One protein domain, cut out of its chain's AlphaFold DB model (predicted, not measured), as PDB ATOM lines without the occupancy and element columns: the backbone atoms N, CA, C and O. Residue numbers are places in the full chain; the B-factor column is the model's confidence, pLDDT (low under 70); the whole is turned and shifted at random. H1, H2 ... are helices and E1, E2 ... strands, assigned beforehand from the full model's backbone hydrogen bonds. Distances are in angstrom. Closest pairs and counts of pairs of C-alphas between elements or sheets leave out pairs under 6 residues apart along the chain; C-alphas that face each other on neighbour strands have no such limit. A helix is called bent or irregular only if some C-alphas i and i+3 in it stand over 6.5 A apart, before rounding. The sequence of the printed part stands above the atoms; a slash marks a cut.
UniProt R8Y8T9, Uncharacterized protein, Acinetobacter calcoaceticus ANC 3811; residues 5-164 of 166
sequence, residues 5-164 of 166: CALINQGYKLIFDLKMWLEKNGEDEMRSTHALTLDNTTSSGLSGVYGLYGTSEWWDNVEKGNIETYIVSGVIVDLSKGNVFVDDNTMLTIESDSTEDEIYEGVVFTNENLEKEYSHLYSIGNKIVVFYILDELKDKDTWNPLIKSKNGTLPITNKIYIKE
ATOM      1  N   CYS A   5     241.086 184.982 170.603       77.94
ATOM      2  CA  CYS A   5     240.356 184.211 169.597       77.94
ATOM      3  C   CYS A   5     239.112 184.947 169.078       77.94
ATOM      4  O   CYS A   5     238.797 184.852 167.893       77.94
ATOM      5  N   ALA A   6     238.425 185.712 169.930       88.56
ATOM      6  CA  ALA A   6     237.250 186.473 169.531       88.56
ATOM      7  C   ALA A   6     237.610 187.608 168.562       88.56
ATOM      8  O   ALA A   6     236.870 187.826 167.605       88.56
ATOM      9  N   LEU A   7     238.740 188.295 168.768       92.75
ATOM     10  CA  LEU A   7     239.214 189.351 167.860       92.75
ATOM     11  C   LEU A   7     239.617 188.786 166.499       92.75
ATOM     12  O   LEU A   7     239.192 189.301 165.467       92.75
ATOM     13  N   ILE A   8     240.373 187.685 166.488       91.88
ATOM     14  CA  ILE A   8     240.790 187.025 165.242       91.88
ATOM     15  C   ILE A   8     239.564 186.574 164.435       91.88
ATOM     16  O   ILE A   8     239.497 186.813 163.230       91.88
ATOM     17  N   ASN A   9     238.555 186.001 165.099       92.19
ATOM     18  CA  ASN A   9     237.303 185.595 164.453       92.19
ATOM     19  C   ASN A   9     236.499 186.779 163.887       92.19
ATOM     20  O   ASN A   9     235.718 186.598 162.957       92.19
ATOM     21  N   GLN A  10     236.698 187.985 164.422       92.94
ATOM     22  CA  GLN A  10     236.101 189.230 163.924       92.94
ATOM     23  C   GLN A  10     236.928 189.893 162.808       92.94
ATOM     24  O   GLN A  10     236.570 190.970 162.332       92.94
ATOM     25  N   GLY A  11     238.023 189.261 162.374       95.12
ATOM     26  CA  GLY A  11     238.869 189.731 161.277       95.12
ATOM     27  C   GLY A  11     240.053 190.596 161.704       95.12
ATOM     28  O   GLY A  11     240.824 191.011 160.839       95.12
ATOM     29  N   TYR A  12     240.247 190.836 163.005       97.44
ATOM     30  CA  TYR A  12     241.431 191.541 163.491       97.44
ATOM     31  C   TYR A  12     242.703 190.719 163.254       97.44
ATOM     32  O   TYR A  12     242.719 189.491 163.382       97.44
ATOM     33  N   LYS A  13     243.797 191.418 162.964       97.62
ATOM     34  CA  LYS A  13     245.144 190.865 162.833       97.62
ATOM     35  C   LYS A  13     245.964 191.236 164.059       97.62
ATOM     36  O   LYS A  13     245.925 192.384 164.487       97.62
ATOM     37  N   LEU A  14     246.681 190.265 164.622       97.44
ATOM     38  CA  LEU A  14     247.647 190.500 165.696       97.44
ATOM     39  C   LEU A  14     248.904 191.135 165.092       97.44
ATOM     40  O   LEU A  14     249.613 190.478 164.332       97.44
ATOM     41  N   ILE A  15     249.153 192.400 165.418       97.38
ATOM     42  CA  ILE A  15     250.244 193.208 164.851       97.38
ATOM     43  C   ILE A  15     251.452 193.238 165.784       97.38
ATOM     44  O   ILE A  15     252.600 193.176 165.340       97.38
ATOM     45  N   PHE A  16     251.175 193.301 167.084       97.81
ATOM     46  CA  PHE A  16     252.182 193.352 168.129       97.81
ATOM     47  C   PHE A  16     251.823 192.397 169.267       97.81
ATOM     48  O   PHE A  16     250.672 192.354 169.698       97.81
ATOM     49  N   ASP A  17     252.816 191.660 169.756       97.56
ATOM     50  CA  ASP A  17     252.758 190.823 170.953       97.56
ATOM     51  C   ASP A  17     254.080 190.985 171.710       97.56
ATOM     52  O   ASP A  17     255.141 190.592 171.214       97.56
ATOM     53  N   LEU A  18     254.007 191.584 172.898       97.69
ATOM     54  CA  LEU A  18     255.163 191.936 173.710       97.69
ATOM     55  C   LEU A  18     255.973 190.707 174.108       97.69
ATOM     56  O   LEU A  18     257.196 190.747 174.056       97.69
ATOM     57  N   LYS A  19     255.317 189.600 174.475       96.88
ATOM     58  CA  LYS A  19     256.009 188.373 174.893       96.88
ATOM     59  C   LYS A  19     256.878 187.846 173.758       96.88
ATOM     60  O   LYS A  19     258.072 187.631 173.943       96.88
ATOM     61  N   MET A  20     256.304 187.754 172.558       96.75
ATOM     62  CA  MET A  20     257.040 187.339 171.360       96.75
ATOM     63  C   MET A  20     258.137 188.330 170.955       96.75
ATOM     64  O   MET A  20     259.165 187.918 170.414       96.75
ATOM     65  N   TRP A  21     257.909 189.629 171.156       97.31
ATOM     66  CA  TRP A  21     258.898 190.656 170.850       97.31
ATOM     67  C   TRP A  21     260.085 190.588 171.820       97.31
ATOM     68  O   TRP A  21     261.229 190.548 171.367       97.31
ATOM     69  N   LEU A  22     259.827 190.474 173.127       96.88
ATOM     70  CA  LEU A  22     260.862 190.373 174.159       96.88
ATOM     71  C   LEU A  22     261.731 189.128 173.978       96.88
ATOM     72  O   LEU A  22     262.952 189.224 174.070       96.88
ATOM     73  N   GLU A  23     261.124 187.985 173.648       95.25
ATOM     74  CA  GLU A  23     261.837 186.728 173.379       95.25
ATOM     75  C   GLU A  23     262.852 186.834 172.232       95.25
ATOM     76  O   GLU A  23     263.841 186.101 172.220       95.25
ATOM     77  N   LYS A  24     262.611 187.714 171.253       94.50
ATOM     78  CA  LYS A  24     263.446 187.829 170.046       94.50
ATOM     79  C   LYS A  24     264.372 189.037 170.044       94.50
ATOM     80  O   LYS A  24     265.473 188.936 169.514       94.50
ATOM     81  N   ASN A  25     263.908 190.162 170.580       93.94
ATOM     82  CA  ASN A  25     264.547 191.468 170.413       93.94
ATOM     83  C   ASN A  25     264.787 192.197 171.745       93.94
ATOM     84  O   ASN A  25     265.520 193.179 171.778       93.94
ATOM     85  N   GLY A  26     264.171 191.748 172.843       94.00
ATOM     86  CA  GLY A  26     264.062 192.541 174.068       94.00
ATOM     87  C   GLY A  26     265.232 192.454 175.039       94.00
ATOM     88  O   GLY A  26     265.113 192.984 176.137       94.00
ATOM     89  N   GLU A  27     266.336 191.772 174.713       95.81
ATOM     90  CA  GLU A  27     267.419 191.515 175.679       95.81
ATOM     91  C   GLU A  27     267.988 192.810 176.285       95.81
ATOM     92  O   GLU A  27     268.121 192.924 177.507       95.81
ATOM     93  N   ASP A  28     268.275 193.809 175.448       95.94
ATOM     94  CA  ASP A  28     268.844 195.085 175.890       95.94
ATOM     95  C   ASP A  28     267.842 195.928 176.699       95.94
ATOM     96  O   ASP A  28     268.220 196.538 177.708       95.94
ATOM     97  N   GLU A  29     266.567 195.933 176.300       94.12
ATOM     98  CA  GLU A  29     265.486 196.625 177.013       94.12
ATOM     99  C   GLU A  29     265.230 195.987 178.380       94.12
ATOM    100  O   GLU A  29     265.181 196.688 179.396       94.12
ATOM    101  N   MET A  30     265.135 194.652 178.431       97.75
ATOM    102  CA  MET A  30     264.979 193.905 179.677       97.75
ATOM    103  C   MET A  30     266.149 194.186 180.610       97.75
ATOM    104  O   MET A  30     265.929 194.588 181.749       97.75
ATOM    105  N   ARG A  31     267.393 194.078 180.129       97.88
ATOM    106  CA  ARG A  31     268.587 194.333 180.947       97.88
ATOM    107  C   ARG A  31     268.589 195.744 181.534       97.88
ATOM    108  O   ARG A  31     268.880 195.914 182.719       97.88
ATOM    109  N   SER A  32     268.261 196.750 180.726       96.88
ATOM    110  CA  SER A  32     268.239 198.153 181.161       96.88
ATOM    111  C   SER A  32     267.118 198.409 182.173       96.88
ATOM    112  O   SER A  32     267.343 199.033 183.212       96.88
ATOM    113  N   THR A  33     265.933 197.848 181.926       97.00
ATOM    114  CA  THR A  33     264.784 197.927 182.838       97.00
ATOM    115  C   THR A  33     265.067 197.214 184.158       97.00
ATOM    116  O   THR A  33     264.738 197.735 185.223       97.00
ATOM    117  N   HIS A  34     265.728 196.053 184.128       98.19
ATOM    118  CA  HIS A  34     266.127 195.310 185.328       98.19
ATOM    119  C   HIS A  34     267.137 196.094 186.154       98.19
ATOM    120  O   HIS A  34     266.977 196.186 187.367       98.19
ATOM    121  N   ALA A  35     268.142 196.698 185.512       98.12
ATOM    122  CA  ALA A  35     269.134 197.517 186.200       98.12
ATOM    123  C   ALA A  35     268.471 198.681 186.954       98.12
ATOM    124  O   ALA A  35     268.735 198.867 188.140       98.12
ATOM    125  N   LEU A  36     267.548 199.397 186.302       97.38
ATOM    126  CA  LEU A  36     266.778 200.466 186.943       97.38
ATOM    127  C   LEU A  36     265.865 199.940 188.051       97.38
ATOM    128  O   LEU A  36     265.791 200.546 189.113       97.38
ATOM    129  N   THR A  37     265.205 198.800 187.841       97.62
ATOM    130  CA  THR A  37     264.321 198.168 188.838       97.62
ATOM    131  C   THR A  37     265.094 197.777 190.102       97.62
ATOM    132  O   THR A  37     264.629 198.019 191.213       97.62
ATOM    133  N   LEU A  38     266.313 197.258 189.963       97.81
ATOM    134  CA  LEU A  38     267.144 196.805 191.084       97.81
ATOM    135  C   LEU A  38     267.911 197.939 191.787       97.81
ATOM    136  O   LEU A  38     268.376 197.756 192.914       97.81
ATOM    137  N   ASP A  39     268.046 199.107 191.156       97.56
ATOM    138  CA  ASP A  39     268.757 200.247 191.735       97.56
ATOM    139  C   ASP A  39     267.898 200.994 192.770       97.56
ATOM    140  O   ASP A  39     267.017 201.788 192.443       97.56
ATOM    141  N   ASN A  40     268.167 200.761 194.054       93.94
ATOM    142  CA  ASN A  40     267.459 201.416 195.161       93.94
ATOM    143  C   ASN A  40     267.907 202.863 195.422       93.94
ATOM    144  O   ASN A  40     267.386 203.507 196.332       93.94
ATOM    145  N   THR A  41     268.883 203.378 194.672       96.44
ATOM    146  CA  THR A  41     269.350 204.768 194.798       96.44
ATOM    147  C   THR A  41     268.555 205.744 193.933       96.44
ATOM    148  O   THR A  41     268.690 206.956 194.099       96.44
ATOM    149  N   THR A  42     267.692 205.230 193.052       94.38
ATOM    150  CA  THR A  42     266.836 206.013 192.157       94.38
ATOM    151  C   THR A  42     265.357 205.684 192.352       94.38
ATOM    152  O   THR A  42     264.985 204.559 192.689       94.38
ATOM    153  N   SER A  43     264.497 206.675 192.107       93.19
ATOM    154  CA  SER A  43     263.044 206.505 192.002       93.19
ATOM    155  C   SER A  43     262.589 206.126 190.587       93.19
ATOM    156  O   SER A  43     261.393 205.977 190.354       93.19
ATOM    157  N   SER A  44     263.516 205.980 189.639       93.69
ATOM    158  CA  SER A  44     263.218 205.596 188.257       93.69
ATOM    159  C   SER A  44     263.068 204.084 188.090       93.69
ATOM    160  O   SER A  44     263.796 203.302 188.698       93.69
ATOM    161  N   GLY A  45     262.187 203.681 187.175       95.38
ATOM    162  CA  GLY A  45     261.966 202.283 186.806       95.38
ATOM    163  C   GLY A  45     260.768 201.642 187.503       95.38
ATOM    164  O   GLY A  45     260.039 202.277 188.273       95.38
ATOM    165  N   LEU A  46     260.564 200.362 187.198       97.69
ATOM    166  CA  LEU A  46     259.505 199.552 187.788       97.69
ATOM    167  C   LEU A  46     259.836 199.213 189.243       97.69
ATOM    168  O   LEU A  46     260.998 199.188 189.655       97.69
ATOM    169  N   SER A  47     258.799 198.946 190.029       97.38
ATOM    170  CA  SER A  47     258.909 198.577 191.442       97.38
ATOM    171  C   SER A  47     259.496 197.178 191.651       97.38
ATOM    172  O   SER A  47     260.098 196.919 192.690       97.38
ATOM    173  N   GLY A  48     259.312 196.275 190.682       97.12
ATOM    174  CA  GLY A  48     259.735 194.876 190.766       97.12
ATOM    175  C   GLY A  48     258.891 194.005 191.705       97.12
ATOM    176  O   GLY A  48     259.261 192.860 191.951       97.12
ATOM    177  N   VAL A  49     257.763 194.508 192.227       97.25
ATOM    178  CA  VAL A  49     256.912 193.777 193.191       97.25
ATOM    179  C   VAL A  49     256.306 192.490 192.609       97.25
ATOM    180  O   VAL A  49     256.022 191.553 193.350       97.25
ATOM    181  N   TYR A  50     256.171 192.421 191.282       97.62
ATOM    182  CA  TYR A  50     255.647 191.266 190.549       97.62
ATOM    183  C   TYR A  50     256.735 190.497 189.783       97.62
ATOM    184  O   TYR A  50     256.427 189.753 188.855       97.62
ATOM    185  N   GLY A  51     258.003 190.666 190.161       98.00
ATOM    186  CA  GLY A  51     259.153 190.129 189.434       98.00
ATOM    187  C   GLY A  51     259.736 191.134 188.439       98.00
ATOM    188  O   GLY A  51     259.234 192.245 188.259       98.00
ATOM    189  N   LEU A  52     260.841 190.754 187.798       98.31
ATOM    190  CA  LEU A  52     261.528 191.612 186.830       98.31
ATOM    191  C   LEU A  52     260.851 191.551 185.455       98.31
ATOM    192  O   LEU A  52     260.532 190.467 184.969       98.31
ATOM    193  N   TYR A  53     260.692 192.705 184.808       98.31
ATOM    194  CA  TYR A  53     260.052 192.859 183.495       98.31
ATOM    195  C   TYR A  53     260.456 191.781 182.475       98.31
ATOM    196  O   TYR A  53     261.640 191.530 182.261       98.31
ATOM    197  N   GLY A  54     259.477 191.126 181.849       97.12
ATOM    198  CA  GLY A  54     259.720 190.109 180.821       97.12
ATOM    199  C   GLY A  54     260.211 188.745 181.325       97.12
ATOM    200  O   GLY A  54     260.281 187.802 180.536       97.12
ATOM    201  N   THR A  55     260.516 188.589 182.619       98.00
ATOM    202  CA  THR A  55     260.878 187.281 183.190       98.00
ATOM    203  C   THR A  55     259.664 186.365 183.347       98.00
ATOM    204  O   THR A  55     258.515 186.806 183.320       98.00
ATOM    205  N   SER A  56     259.912 185.069 183.551       97.69
ATOM    206  CA  SER A  56     258.859 184.073 183.787       97.69
ATOM    207  C   SER A  56     257.982 184.428 184.990       97.69
ATOM    208  O   SER A  56     256.770 184.311 184.908       97.69
ATOM    209  N   GLU A  57     258.584 184.909 186.082       98.31
ATOM    210  CA  GLU A  57     257.857 185.343 187.282       98.31
ATOM    211  C   GLU A  57     256.916 186.518 186.990       98.31
ATOM    212  O   GLU A  57     255.773 186.540 187.450       98.31
ATOM    213  N   TRP A  58     257.378 187.471 186.182       98.38
ATOM    214  CA  TRP A  58     256.577 188.619 185.783       98.38
ATOM    215  C   TRP A  58     255.399 188.209 184.900       98.38
ATOM    216  O   TRP A  58     254.256 188.562 185.192       98.38
ATOM    217  N   TRP A  59     255.639 187.369 183.889       98.06
ATOM    218  CA  TRP A  59     254.565 186.822 183.055       98.06
ATOM    219  C   TRP A  59     253.564 185.984 183.850       98.06
ATOM    220  O   TRP A  59     252.361 186.129 183.646       98.06
ATOM    221  N   ASP A  60     254.028 185.176 184.801       98.06
ATOM    222  CA  ASP A  60     253.167 184.417 185.708       98.06
ATOM    223  C   ASP A  60     252.220 185.331 186.502       98.06
ATOM    224  O   ASP A  60     251.057 184.984 186.713       98.06
ATOM    225  N   ASN A  61     252.698 186.490 186.966       98.31
ATOM    226  CA  ASN A  61     251.873 187.462 187.686       98.31
ATOM    227  C   ASN A  61     250.863 188.163 186.768       98.31
ATOM    228  O   ASN A  61     249.727 188.390 187.191       98.31
ATOM    229  N   VAL A  62     251.229 188.447 185.514       96.81
ATOM    230  CA  VAL A  62     250.283 188.939 184.496       96.81
ATOM    231  C   VAL A  62     249.191 187.895 184.235       96.81
ATOM    232  O   VAL A  62     248.006 188.211 184.282       96.81
ATOM    233  N   GLU A  63     249.566 186.632 184.013       95.31
ATOM    234  CA  GLU A  63     248.641 185.537 183.685       95.31
ATOM    235  C   GLU A  63     247.703 185.181 184.851       95.31
ATOM    236  O   GLU A  63     246.539 184.839 184.633       95.31
ATOM    237  N   LYS A  64     248.174 185.313 186.098       96.38
ATOM    238  CA  LYS A  64     247.356 185.135 187.313       96.38
ATOM    239  C   LYS A  64     246.446 186.332 187.613       96.38
ATOM    240  O   LYS A  64     245.592 186.218 188.488       96.38
ATOM    241  N   GLY A  65     246.610 187.453 186.906       95.81
ATOM    242  CA  GLY A  65     245.860 188.689 187.144       95.81
ATOM    243  C   GLY A  65     246.319 189.469 188.379       95.81
ATOM    244  O   GLY A  65     245.559 190.286 188.893       95.81
ATOM    245  N   ASN A  66     247.538 189.214 188.864       97.50
ATOM    246  CA  ASN A  66     248.145 189.986 189.951       97.50
ATOM    247  C   ASN A  66     248.620 191.359 189.460       97.50
ATOM    248  O   ASN A  66     248.578 192.318 190.223       97.50
ATOM    249  N   ILE A  67     249.034 191.451 188.190       97.06
ATOM    250  CA  ILE A  67     249.250 192.730 187.508       97.06
ATOM    251  C   ILE A  67     247.978 193.084 186.749       97.06
ATOM    252  O   ILE A  67     247.448 192.273 185.982       97.06
ATOM    253  N   GLU A  68     247.473 194.292 186.965       95.44
ATOM    254  CA  GLU A  68     246.252 194.734 186.310       95.44
ATOM    255  C   GLU A  68     246.463 194.916 184.801       95.44
ATOM    256  O   GLU A  68     247.526 195.332 184.341       95.44
ATOM    257  N   THR A  69     245.428 194.621 184.016       94.69
ATOM    258  CA  THR A  69     245.430 194.836 182.566       94.69
ATOM    259  C   THR A  69     244.321 195.794 182.164       94.69
ATOM    260  O   THR A  69     243.278 195.878 182.813       94.69
ATOM    261  N   TYR A  70     244.547 196.524 181.077       93.56
ATOM    262  CA  TYR A  70     243.595 197.489 180.540       93.56
ATOM    263  C   TYR A  70     243.455 197.311 179.034       93.56
ATOM    264  O   TYR A  70     244.419 196.970 178.354       93.56
ATOM    265  N   ILE A  71     242.247 197.509 178.512       94.12
ATOM    266  CA  ILE A  71     241.954 197.335 177.088       94.12
ATOM    267  C   ILE A  71     241.388 198.644 176.559       94.12
ATOM    268  O   ILE A  71     240.388 199.143 177.076       94.12
ATOM    269  N   VAL A  72     242.006 199.155 175.502       94.25
ATOM    270  CA  VAL A  72     241.485 200.256 174.694       94.25
ATOM    271  C   VAL A  72     240.999 199.668 173.380       94.25
ATOM    272  O   VAL A  72     241.758 198.992 172.693       94.25
ATOM    273  N   SER A  73     239.745 199.918 173.019       95.19
ATOM    274  CA  SER A  73     239.254 199.746 171.650       95.19
ATOM    275  C   SER A  73     238.892 201.105 171.074       95.19
ATOM    276  O   SER A  73     238.551 202.021 171.828       95.19
ATOM    277  N   GLY A  74     238.996 201.248 169.758       95.62
ATOM    278  CA  GLY A  74     238.661 202.499 169.100       95.62
ATOM    279  C   GLY A  74     238.966 202.513 167.611       95.62
ATOM    280  O   GLY A  74     239.083 201.468 166.955       95.62
ATOM    281  N   VAL A  75     239.088 203.723 167.080       97.00
ATOM    282  CA  VAL A  75     239.397 204.003 165.674       97.00
ATOM    283  C   VAL A  75     240.670 204.835 165.594       97.00
ATOM    284  O   VAL A  75     240.855 205.770 166.367       97.00
ATOM    285  N   ILE A  76     241.546 204.510 164.643       97.00
ATOM    286  CA  ILE A  76     242.718 205.340 164.339       97.00
ATOM    287  C   ILE A  76     242.224 206.629 163.674       97.00
ATOM    288  O   ILE A  76     241.648 206.571 162.585       97.00
ATOM    289  N   VAL A  77     242.450 207.780 164.302       96.00
ATOM    290  CA  VAL A  77     241.986 209.089 163.802       96.00
ATOM    291  C   VAL A  77     243.113 209.991 163.312       96.00
ATOM    292  O   VAL A  77     242.857 210.875 162.498       96.00
ATOM    293  N   ASP A  78     244.355 209.731 163.725       94.06
ATOM    294  CA  ASP A  78     245.535 210.452 163.242       94.06
ATOM    295  C   ASP A  78     246.783 209.557 163.196       94.06
ATOM    296  O   ASP A  78     246.887 208.566 163.925       94.06
ATOM    297  N   LEU A  79     247.723 209.929 162.325       90.31
ATOM    298  CA  LEU A  79     249.058 209.352 162.183       90.31
ATOM    299  C   LEU A  79     250.053 210.505 162.059       90.31
ATOM    300  O   LEU A  79     250.184 211.124 160.998       90.31
ATOM    301  N   SER A  80     250.778 210.782 163.134       82.69
ATOM    302  CA  SER A  80     251.783 211.838 163.175       82.69
ATOM    303  C   SER A  80     253.177 211.230 163.281       82.69
ATOM    304  O   SER A  80     253.397 210.216 163.940       82.69
ATOM    305  N   LYS A  81     254.167 211.839 162.621       66.50
ATOM    306  CA  LYS A  81     255.560 211.533 162.969       66.50
ATOM    307  C   LYS A  81     255.771 211.989 164.410       66.50
ATOM    308  O   LYS A  81     255.359 213.107 164.729       66.50
ATOM    309  N   GLY A  82     256.377 211.147 165.251       56.38
ATOM    310  CA  GLY A  82     256.757 211.535 166.608       56.38
ATOM    311  C   GLY A  82     257.450 212.903 166.615       56.38
ATOM    312  O   GLY A  82     258.083 213.311 165.635       56.38
ATOM    313  N   ASN A  83     257.277 213.672 167.693       46.94
ATOM    314  CA  ASN A  83     258.044 214.909 167.837       46.94
ATOM    315  C   ASN A  83     259.542 214.568 167.966       46.94
ATOM    316  O   ASN A  83     259.878 213.460 168.341       46.94
ATOM    317  N   VAL A  84     260.443 215.524 167.722       43.72
ATOM    318  CA  VAL A  84     261.915 215.327 167.699       43.72
ATOM    319  C   VAL A  84     262.514 214.769 169.018       43.72
ATOM    320  O   VAL A  84     263.708 214.496 169.083       43.72
ATOM    321  N   PHE A  85     261.719 214.625 170.086       44.66
ATOM    322  CA  PHE A  85     262.124 214.080 171.388       44.66
ATOM    323  C   PHE A  85     261.650 212.641 171.640       44.66
ATOM    324  O   PHE A  85     262.082 212.025 172.612       44.66
ATOM    325  N   VAL A  86     260.772 212.116 170.790       46.41
ATOM    326  CA  VAL A  86     260.392 210.704 170.718       46.41
ATOM    327  C   VAL A  86     261.031 210.200 169.424       46.41
ATOM    328  O   VAL A  86     261.043 210.946 168.452       46.41
ATOM    329  N   ASP A  87     261.644 209.017 169.414       49.94
ATOM    330  CA  ASP A  87     262.322 208.459 168.231       49.94
ATOM    331  C   ASP A  87     261.531 208.660 166.922       49.94
ATOM    332  O   ASP A  87     260.316 208.853 166.955       49.94
ATOM    333  N   ASP A  88     262.191 208.519 165.761       53.69
ATOM    334  CA  ASP A  88     261.626 208.579 164.389       53.69
ATOM    335  C   ASP A  88     260.373 207.689 164.136       53.69
ATOM    336  O   ASP A  88     259.846 207.615 163.019       53.69
ATOM    337  N   ASN A  89     259.877 207.011 165.166       65.50
ATOM    338  CA  ASN A  89     258.653 206.243 165.219       65.50
ATOM    339  C   ASN A  89     257.417 207.117 164.961       65.50
ATOM    340  O   ASN A  89     257.247 208.238 165.448       65.50
ATOM    341  N   THR A  90     256.513 206.564 164.159       83.00
ATOM    342  CA  THR A  90     255.201 207.160 163.906       83.00
ATOM    343  C   THR A  90     254.319 206.925 165.128       83.00
ATOM    344  O   THR A  90     254.235 205.804 165.625       83.00
ATOM    345  N   MET A  91     253.672 207.981 165.604       89.12
ATOM    346  CA  MET A  91     252.653 207.927 166.642       89.12
ATOM    347  C   MET A  91     251.276 207.914 165.989       89.12
ATOM    348  O   MET A  91     251.056 208.534 164.944       89.12
ATOM    349  N   LEU A  92     250.336 207.225 166.615       92.25
ATOM    350  CA  LEU A  92     248.938 207.228 166.218       92.25
ATOM    351  C   LEU A  92     248.071 207.781 167.345       92.25
ATOM    352  O   LEU A  92     248.395 207.627 168.525       92.25
ATOM    353  N   THR A  93     246.948 208.374 166.957       94.31
ATOM    354  CA  THR A  93     245.889 208.791 167.881       94.31
ATOM    355  C   THR A  93     244.692 207.866 167.710       94.31
ATOM    356  O   THR A  93     244.223 207.645 166.587       94.31
ATOM    357  N   ILE A  94     244.194 207.330 168.822       95.31
ATOM    358  CA  ILE A  94     242.997 206.493 168.896       95.31
ATOM    359  C   ILE A  94     241.871 207.317 169.513       95.31
ATOM    360  O   ILE A  94     241.976 207.766 170.657       95.31
ATOM    361  N   GLU A  95     240.769 207.447 168.782       95.81
ATOM    362  CA  GLU A  95     239.484 207.827 169.366       95.81
ATOM    363  C   GLU A  95     238.901 206.583 170.040       95.81
ATOM    364  O   GLU A  95     238.572 205.597 169.371       95.81
ATOM    365  N   SER A  96     238.877 206.588 171.374       93.19
ATOM    366  CA  SER A  96     238.495 205.418 172.159       93.19
ATOM    367  C   SER A  96     236.979 205.231 172.212       93.19
ATOM    368  O   SER A  96     236.224 206.178 172.390       93.19
ATOM    369  N   ASP A  97     236.528 203.977 172.157       91.81
ATOM    370  CA  ASP A  97     235.122 203.629 172.377       91.81
ATOM    371  C   ASP A  97     234.721 203.713 173.869       91.81
ATOM    372  O   ASP A  97     233.533 203.648 174.192       91.81
ATOM    373  N   SER A  98     235.688 203.781 174.797       84.94
ATOM    374  CA  SER A  98     235.457 203.649 176.247       84.94
ATOM    375  C   SER A  98     235.763 204.902 177.069       84.94
ATOM    376  O   SER A  98     235.440 204.935 178.258       84.94
ATOM    377  N   THR A  99     236.359 205.931 176.467       84.38
ATOM    378  CA  THR A  99     236.685 207.201 177.127       84.38
ATOM    379  C   THR A  99     236.613 208.362 176.135       84.38
ATOM    380  O   THR A  99     236.787 208.166 174.938       84.38
ATOM    381  N   GLU A 100     236.357 209.570 176.641       83.06
ATOM    382  CA  GLU A 100     236.387 210.816 175.857       83.06
ATOM    383  C   GLU A 100     237.820 211.319 175.602       83.06
ATOM    384  O   GLU A 100     238.024 212.234 174.808       83.06
ATOM    385  N   ASP A 101     238.811 210.745 176.291       84.44
ATOM    386  CA  ASP A 101     240.218 211.098 176.114       84.44
ATOM    387  C   ASP A 101     240.805 210.428 174.857       84.44
ATOM    388  O   ASP A 101     240.623 209.231 174.624       84.44
ATOM    389  N   GLU A 102     241.564 211.196 174.072       86.94
ATOM    390  CA  GLU A 102     242.403 210.653 173.001       86.94
ATOM    391  C   GLU A 102     243.529 209.797 173.588       86.94
ATOM    392  O   GLU A 102     244.201 210.196 174.545       86.94
ATOM    393  N   ILE A 103     243.761 208.630 172.988       91.25
ATOM    394  CA  ILE A 103     244.855 207.739 173.377       91.25
ATOM    395  C   ILE A 103     245.964 207.816 172.332       91.25
ATOM    396  O   ILE A 103     245.719 207.599 171.146       91.25
ATOM    397  N   TYR A 104     247.187 208.087 172.780       90.88
ATOM    398  CA  TYR A 104     248.375 208.087 171.929       90.88
ATOM    399  C   TYR A 104     249.107 206.755 172.053       90.88
ATOM    400  O   TYR A 104     249.346 206.278 173.162       90.88
ATOM    401  N   GLU A 105     249.489 206.174 170.922       91.81
ATOM    402  CA  GLU A 105     250.190 204.890 170.865       91.81
ATOM    403  C   GLU A 105     251.275 204.915 169.782       91.81
ATOM    404  O   GLU A 105     251.200 205.685 168.822       91.81
ATOM    405  N   GLY A 106     252.304 204.085 169.936       90.38
ATOM    406  CA  GLY A 106     253.330 203.908 168.916       90.38
ATOM    407  C   GLY A 106     252.879 202.971 167.797       90.38
ATOM    408  O   GLY A 106     252.208 201.963 168.021       90.38
ATOM    409  N   VAL A 107     253.312 203.251 166.569       91.38
ATOM    410  CA  VAL A 107     253.266 202.265 165.486       91.38
ATOM    411  C   VAL A 107     254.366 201.238 165.736       91.38
ATOM    412  O   VAL A 107     255.548 201.515 165.534       91.38
ATOM    413  N   VAL A 108     253.972 200.047 166.184       93.38
ATOM    414  CA  VAL A 108     254.898 198.957 166.520       93.38
ATOM    415  C   VAL A 108     254.460 197.631 165.905       93.38
ATOM    416  O   VAL A 108     253.275 197.389 165.660       93.38
ATOM    417  N   PHE A 109     255.436 196.754 165.674       95.19
ATOM    418  CA  PHE A 109     255.238 195.412 165.132       95.19
ATOM    419  C   PHE A 109     256.074 194.408 165.918       95.19
ATOM    420  O   PHE A 109     257.188 194.714 166.342       95.19
ATOM    421  N   THR A 110     255.581 193.178 166.079       96.25
ATOM    422  CA  THR A 110     256.369 192.122 166.744       96.25
ATOM    423  C   THR A 110     257.681 191.842 166.001       96.25
ATOM    424  O   THR A 110     258.664 191.422 166.609       96.25
ATOM    425  N   ASN A 111     257.686 191.986 164.670       94.25
ATOM    426  CA  ASN A 111     258.838 191.754 163.795       94.25
ATOM    427  C   ASN A 111     258.607 192.344 162.390       94.25
ATOM    428  O   ASN A 111     257.472 192.641 162.015       94.25
ATOM    429  N   GLU A 112     259.670 192.399 161.580       93.88
ATOM    430  CA  GLU A 112     259.639 192.942 160.211       93.88
ATOM    431  C   GLU A 112     258.658 192.247 159.253       93.88
ATOM    432  O   GLU A 112     258.238 192.844 158.264       93.88
ATOM    433  N   ASN A 113     258.320 190.969 159.467       95.31
ATOM    434  CA  ASN A 113     257.382 190.289 158.569       95.31
ATOM    435  C   ASN A 113     255.965 190.822 158.779       95.31
ATOM    436  O   ASN A 113     255.275 191.087 157.798       95.31
ATOM    437  N   LEU A 114     255.560 191.036 160.037       95.94
ATOM    438  CA  LEU A 114     254.278 191.674 160.338       95.94
ATOM    439  C   LEU A 114     254.250 193.125 159.855       95.94
ATOM    440  O   LEU A 114     253.217 193.570 159.374       95.94
ATOM    441  N   GLU A 115     255.370 193.841 159.919       94.69
ATOM    442  CA  GLU A 115     255.476 195.183 159.338       94.69
ATOM    443  C   GLU A 115     255.250 195.166 157.820       94.69
ATOM    444  O   GLU A 115     254.399 195.891 157.299       94.69
ATOM    445  N   LYS A 116     255.950 194.289 157.094       95.62
ATOM    446  CA  LYS A 116     255.798 194.149 155.637       95.62
ATOM    447  C   LYS A 116     254.377 193.749 155.247       95.62
ATOM    448  O   LYS A 116     253.851 194.259 154.261       95.62
ATOM    449  N   GLU A 117     253.765 192.843 156.001       96.81
ATOM    450  CA  GLU A 117     252.436 192.316 155.695       96.81
ATOM    451  C   GLU A 117     251.319 193.285 156.090       96.81
ATOM    452  O   GLU A 117     250.378 193.468 155.325       96.81
ATOM    453  N   TYR A 118     251.426 193.940 157.247       96.94
ATOM    454  CA  TYR A 118     250.310 194.637 157.891       96.94
ATOM    455  C   TYR A 118     250.533 196.128 158.143       96.94
ATOM    456  O   TYR A 118     249.670 196.765 158.743       96.94
ATOM    457  N   SER A 119     251.626 196.732 157.670       93.88
ATOM    458  CA  SER A 119     251.842 198.186 157.798       93.88
ATOM    459  C   SER A 119     250.683 199.026 157.267       93.88
ATOM    460  O   SER A 119     250.320 200.023 157.884       93.88
ATOM    461  N   HIS A 120     250.034 198.584 156.186       94.19
ATOM    462  CA  HIS A 120     248.845 199.233 155.629       94.19
ATOM    463  C   HIS A 120     247.661 199.318 156.614       94.19
ATOM    464  O   HIS A 120     246.795 200.177 156.450       94.19
ATOM    465  N   LEU A 121     247.615 198.467 157.646       96.81
ATOM    466  CA  LEU A 121     246.539 198.472 158.636       96.81
ATOM    467  C   LEU A 121     246.612 199.668 159.588       96.81
ATOM    468  O   LEU A 121     245.561 200.100 160.064       96.81
ATOM    469  N   TYR A 122     247.792 200.252 159.813       95.31
ATOM    470  CA  TYR A 122     247.926 201.544 160.492       95.31
ATOM    471  C   TYR A 122     247.479 202.673 159.553       95.31
ATOM    472  O   TYR A 122     248.286 203.427 159.020       95.31
ATOM    473  N   SER A 123     246.169 202.755 159.328       94.94
ATOM    474  CA  SER A 123     245.514 203.726 158.452       94.94
ATOM    475  C   SER A 123     244.317 204.353 159.156       94.94
ATOM    476  O   SER A 123     243.558 203.671 159.847       94.94
ATOM    477  N   ILE A 124     244.117 205.653 158.934       96.12
ATOM    478  CA  ILE A 124     242.994 206.407 159.501       96.12
ATOM    479  C   ILE A 124     241.654 205.752 159.116       96.12
ATOM    480  O   ILE A 124     241.380 205.451 157.948       96.12
ATOM    481  N   GLY A 125     240.800 205.555 160.118       96.81
ATOM    482  CA  GLY A 125     239.496 204.905 160.024       96.81
ATOM    483  C   GLY A 125     239.505 203.411 160.351       96.81
ATOM    484  O   GLY A 125     238.433 202.862 160.598       96.81
ATOM    485  N   ASN A 126     240.667 202.751 160.391       97.81
ATOM    486  CA  ASN A 126     240.744 201.347 160.795       97.81
ATOM    487  C   ASN A 126     240.494 201.183 162.299       97.81
ATOM    488  O   ASN A 126     240.791 202.066 163.109       97.81
ATOM    489  N   LYS A 127     239.937 200.028 162.666       97.50
ATOM    490  CA  LYS A 127     239.628 199.668 164.050       97.50
ATOM    491  C   LYS A 127     240.873 199.110 164.726       97.50
ATOM    492  O   LYS A 127     241.544 198.250 164.160       97.50
ATOM    493  N   ILE A 128     241.129 199.531 165.957       97.62
ATOM    494  CA  ILE A 128     242.284 199.099 166.750       97.62
ATOM    495  C   ILE A 128     241.840 198.653 168.143       97.62
ATOM    496  O   ILE A 128     240.899 199.203 168.717       97.62
ATOM    497  N   VAL A 129     242.503 197.625 168.669       97.12
ATOM    498  CA  VAL A 129     242.385 197.185 170.060       97.12
ATOM    499  C   VAL A 129     243.786 197.024 170.638       97.12
ATOM    500  O   VAL A 129     244.583 196.241 170.117       97.12
ATOM    501  N   VAL A 130     244.070 197.744 171.720       96.88
ATOM    502  CA  VAL A 130     245.342 197.699 172.441       96.88
ATOM    503  C   VAL A 130     245.120 197.130 173.835       96.88
ATOM    504  O   VAL A 130     244.233 197.560 174.572       96.88
ATOM    505  N   PHE A 131     245.934 196.145 174.189       96.44
ATOM    506  CA  PHE A 131     246.003 195.569 175.522       96.44
ATOM    507  C   PHE A 131     247.225 196.140 176.223       96.44
ATOM    508  O   PHE A 131     248.331 196.027 175.700       96.44
ATOM    509  N   TYR A 132     247.031 196.668 177.424       96.38
ATOM    510  CA  TYR A 132     248.085 197.172 178.293       96.38
ATOM    511  C   TYR A 132     248.221 196.309 179.542       96.38
ATOM    512  O   TYR A 132     247.229 195.804 180.076       96.38
ATOM    513  N   ILE A 133     249.450 196.184 180.031       97.50
ATOM    514  CA  ILE A 133     249.777 195.745 181.388       97.50
ATOM    515  C   ILE A 133     250.072 197.007 182.200       97.50
ATOM    516  O   ILE A 133     250.854 197.845 181.760       97.50
ATOM    517  N   LEU A 134     249.426 197.174 183.350       96.75
ATOM    518  CA  LEU A 134     249.595 198.334 184.224       96.75
ATOM    519  C   LEU A 134     250.550 197.974 185.363       96.75
ATOM    520  O   LEU A 134     250.107 197.601 186.449       96.75
ATOM    521  N   ASP A 135     251.855 198.044 185.104       97.12
ATOM    522  CA  ASP A 135     252.858 197.678 186.106       97.12
ATOM    523  C   ASP A 135     253.215 198.864 187.008       97.12
ATOM    524  O   ASP A 135     253.165 200.031 186.613       97.12
ATOM    525  N   GLU A 136     253.570 198.574 188.250       97.00
ATOM    526  CA  GLU A 136     253.848 199.576 189.264       97.00
ATOM    527  C   GLU A 136     255.236 200.189 189.083       97.00
ATOM    528  O   GLU A 136     256.251 199.489 189.086       97.00
ATOM    529  N   LEU A 137     255.291 201.517 189.046       97.38
ATOM    530  CA  LEU A 137     256.525 202.291 189.118       97.38
ATOM    531  C   LEU A 137     257.011 202.414 190.567       97.38
ATOM    532  O   LEU A 137     256.243 202.262 191.531       97.38
ATOM    533  N   LYS A 138     258.304 202.715 190.720       97.25
ATOM    534  CA  LYS A 138     258.884 203.139 192.004       97.25
ATOM    535  C   LYS A 138     258.326 204.486 192.450       97.25
ATOM    536  O   LYS A 138     257.911 204.623 193.598       97.25
ATOM    537  N   ASP A 139     258.305 205.457 191.543       95.50
ATOM    538  CA  ASP A 139     257.669 206.747 191.777       95.50
ATOM    539  C   ASP A 139     256.143 206.614 191.686       95.50
ATOM    540  O   ASP A 139     255.588 206.335 190.622       95.50
ATOM    541  N   LYS A 140     255.465 206.816 192.819       93.81
ATOM    542  CA  LYS A 140     254.008 206.688 192.932       93.81
ATOM    543  C   LYS A 140     253.246 207.923 192.444       93.81
ATOM    544  O   LYS A 140     252.035 207.836 192.251       93.81
ATOM    545  N   ASP A 141     253.939 209.030 192.194       94.25
ATOM    546  CA  ASP A 141     253.335 210.281 191.733       94.25
ATOM    547  C   ASP A 141     253.410 210.449 190.208       94.25
ATOM    548  O   ASP A 141     252.778 211.354 189.658       94.25
ATOM    549  N   THR A 142     254.128 209.562 189.503       93.44
ATOM    550  CA  THR A 142     254.217 209.589 188.038       93.44
ATOM    551  C   THR A 142     252.824 209.495 187.412       93.44
ATOM    552  O   THR A 142     252.068 208.557 187.676       93.44
ATOM    553  N   TRP A 143     252.485 210.470 186.567       91.00
ATOM    554  CA  TRP A 143     251.201 210.532 185.876       91.00
ATOM    555  C   TRP A 143     251.025 209.355 184.911       91.00
ATOM    556  O   TRP A 143     251.916 209.062 184.113       91.00
ATOM    557  N   ASN A 144     249.858 208.709 184.958       90.19
ATOM    558  CA  ASN A 144     249.498 207.671 184.000       90.19
ATOM    559  C   ASN A 144     248.778 208.303 182.789       90.19
ATOM    560  O   ASN A 144     247.704 208.891 182.967       90.19
ATOM    561  N   PRO A 145     249.331 208.163 181.567       83.88
ATOM    562  CA  PRO A 145     248.800 208.820 180.376       83.88
ATOM    563  C   PRO A 145     247.491 208.216 179.853       83.88
ATOM    564  O   PRO A 145     246.790 208.876 179.094       83.88
ATOM    565  N   LEU A 146     247.143 206.989 180.258       86.81
ATOM    566  CA  LEU A 146     245.908 206.314 179.846       86.81
ATOM    567  C   LEU A 146     244.778 206.478 180.865       86.81
ATOM    568  O   LEU A 146     243.613 206.589 180.497       86.81
ATOM    569  N   ILE A 147     245.106 206.432 182.158       88.12
ATOM    570  CA  ILE A 147     244.127 206.384 183.245       88.12
ATOM    571  C   ILE A 147     244.525 207.406 184.308       88.12
ATOM    572  O   ILE A 147     245.291 207.106 185.222       88.12
ATOM    573  N   LYS A 148     243.949 208.610 184.224       83.12
ATOM    574  CA  LYS A 148     244.282 209.765 185.085       83.12
ATOM    575  C   LYS A 148     244.225 209.480 186.595       83.12
ATOM    576  O   LYS A 148     244.877 210.173 187.365       83.12
ATOM    577  N   SER A 149     243.443 208.493 187.034       86.44
ATOM    578  CA  SER A 149     243.314 208.109 188.446       86.44
ATOM    579  C   SER A 149     244.381 207.125 188.944       86.44
ATOM    580  O   SER A 149     244.371 206.793 190.128       86.44
ATOM    581  N   LYS A 150     245.290 206.647 188.082       90.25
ATOM    582  CA  LYS A 150     246.271 205.599 188.405       90.25
ATOM    583  C   LYS A 150     247.718 206.068 188.347       90.25
ATOM    584  O   LYS A 150     248.557 205.448 187.692       90.25
ATOM    585  N   ASN A 151     248.023 207.148 189.055       93.81
ATOM    586  CA  ASN A 151     249.411 207.568 189.227       93.81
ATOM    587  C   ASN A 151     250.272 206.429 189.801       93.81
ATOM    588  O   ASN A 151     249.785 205.567 190.538       93.81
ATOM    589  N   GLY A 152     251.545 206.408 189.418       95.12
ATOM    590  CA  GLY A 152     252.495 205.386 189.842       95.12
ATOM    591  C   GLY A 152     252.366 204.051 189.119       95.12
ATOM    592  O   GLY A 152     252.937 203.060 189.577       95.12
ATOM    593  N   THR A 153     251.631 204.006 188.006       96.19
ATOM    594  CA  THR A 153     251.557 202.832 187.130       96.19
ATOM    595  C   THR A 153     251.960 203.200 185.710       96.19
ATOM    596  O   THR A 153     251.525 204.221 185.174       96.19
ATOM    597  N   LEU A 154     252.797 202.361 185.108       94.94
ATOM    598  CA  LEU A 154     253.217 202.476 183.723       94.94
ATOM    599  C   LEU A 154     252.325 201.578 182.859       94.94
ATOM    600  O   LEU A 154     252.327 200.360 183.059       94.94
ATOM    601  N   PRO A 155     251.579 202.135 181.894       95.38
ATOM    602  CA  PRO A 155     250.921 201.321 180.889       95.38
ATOM    603  C   PRO A 155     251.948 200.801 179.880       95.38
ATOM    604  O   PRO A 155     252.538 201.564 179.121       95.38
ATOM    605  N   ILE A 156     252.149 199.489 179.877       96.25
ATOM    606  CA  ILE A 156     253.046 198.785 178.963       96.25
ATOM    607  C   ILE A 156     252.197 198.120 177.885       96.25
ATOM    608  O   ILE A 156     251.348 197.279 178.193       96.25
ATOM    609  N   THR A 157     252.429 198.470 176.622       96.44
ATOM    610  CA  THR A 157     251.750 197.857 175.475       96.44
ATOM    611  C   THR A 157     252.067 196.365 175.425       96.44
ATOM    612  O   THR A 157     253.210 195.958 175.250       96.44
ATOM    613  N   ASN A 158     251.045 195.528 175.595       97.12
ATOM    614  CA  ASN A 158     251.157 194.073 175.595       97.12
ATOM    615  C   ASN A 158     250.799 193.500 174.224       97.12
ATOM    616  O   ASN A 158     251.555 192.714 173.660       97.12
ATOM    617  N   LYS A 159     249.640 193.885 173.676       97.69
ATOM    618  CA  LYS A 159     249.187 193.404 172.364       97.69
ATOM    619  C   LYS A 159     248.468 194.486 171.586       97.69
ATOM    620  O   LYS A 159     247.688 195.233 172.170       97.69
ATOM    621  N   ILE A 160     248.661 194.495 170.272       97.81
ATOM    622  CA  ILE A 160     247.912 195.351 169.348       97.81
ATOM    623  C   ILE A 160     247.233 194.483 168.299       97.81
ATOM    624  O   ILE A 160     247.874 193.668 167.628       97.81
ATOM    625  N   TYR A 161     245.933 194.702 168.138       98.19
ATOM    626  CA  TYR A 161     245.106 194.110 167.103       98.19
ATOM    627  C   TYR A 161     244.518 195.203 166.221       98.19
ATOM    628  O   TYR A 161     243.954 196.164 166.737       98.19
ATOM    629  N   ILE A 162     244.582 195.037 164.900       97.88
ATOM    630  CA  ILE A 162     244.006 196.003 163.951       97.88
ATOM    631  C   ILE A 162     243.129 195.279 162.934       97.88
ATOM    632  O   ILE A 162     243.452 194.177 162.491       97.88
ATOM    633  N   LYS A 163     242.003 195.894 162.580       96.88
ATOM    634  CA  LYS A 163     241.076 195.440 161.544       96.88
ATOM    635  C   LYS A 163     240.815 196.593 160.578       96.88
ATOM    636  O   LYS A 163     240.600 197.726 161.014       96.88
ATOM    637  N   GLU A 164     240.798 196.301 159.280       95.62
ATOM    638  CA  GLU A 164     240.310 197.263 158.290       95.62
ATOM    639  C   GLU A 164     238.864 197.663 158.598       95.62
ATOM    640  O   GLU A 164     238.071 196.863 159.110       95.62
TER     641      GLU A 164
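This is residues 5 to 164 of the 166 residues of an uncharacterized protein of Acinetobacter calcoaceticus ANC 3811 (UniProt R8Y8T9). One antiparallel sheet of six strands, strongly twisted, is folded back on itself into two leaves, E1 E6 E5 partly facing E3 E4, with the long strand E2 bent as the hinge between them. H5 lies over E1 and E6, while H1 and H4 only graze the sheet; H3 lies away from it, beyond H2 at one end of the longest axis. The printed part has 160 residues, with the elements H1 E1 H2 H3 H4 E2 E3 E4 H5 E5 E6 along the chain, and the sheet's order is E1 E6 E5 E2 E3 E4. The class is mixed, helices and strands, and the whole is compact, with a radius of gyration of the C-alphas of 16.0 A and spans of 46 by 34 by 32 A.

Find C-alpha 5 at (240.356, 184.211, 169.597), where H1 begins, residues 5 to 9. E1 is residues 13 to 17, H2 residues 18 to 25, and H3 residues 27 to 38, 16.3 A long. After H4, residues 56 to 63, look for C-alpha 68 at (246.252, 194.734, 186.310): there E2 begins and runs to residue 81, 30.2 A on. E3 is residues 90 to 96, E4 residues 102 to 106, and H5 residues 112 to 121. E5, residues 127 to 136, is 28.9 A long; E6, residues 153 to 163, is 28.6 A long and ends with C-alpha 163 at (241.076, 195.440, 161.544).

Begin at the edge strand E1, where N 15 and O 160 of E6 are 2.9 A apart. E6, which bends by 51 degrees at residue 158, and E5 form a hairpin, with N 129 and O 161 at 2.8 A. Next comes E2, with N 130 and O 72 at 2.8 A; it bends by 93 degrees at residue 77. E2 E3 E4 are a meander, each strand the antiparallel neighbour of the one before: N 77 and O 93 are at 2.9 A, N 94 and O 103 at 2.8 A. H5 runs slantwise to the strands, at 46 degrees to E1 on the local plane and a height over the sheet of 9.5 A; its closest C-alphas to E1 are Leu 114 and Ile 15, 6.2 A. H5 is irregular, C-alphas 117 and 120 being 7.8 A apart. H2 is on the sheet, its closest C-alpha pair with E6 being Leu 18 and Asn 158, 4.9 A. H2 and H3 are close but not clearly touching, with the C-alphas of Leu 22 and Met 30 at 7.7 A. Every O i to N i+4 pair is within hydrogen-bond range in H1, H3 and H4, against 3 of 4 in H2 and 4 of 6 in H5.

The C-alphas farthest apart, those of Asn 9 and Thr 41, are 48.1 A from each other. The printed part has no cut. Look for the long links at residues 39 to 55 and 137 to 152. Mean pLDDT of the printed part is 92.3, and residues 81 to 89 are under 70.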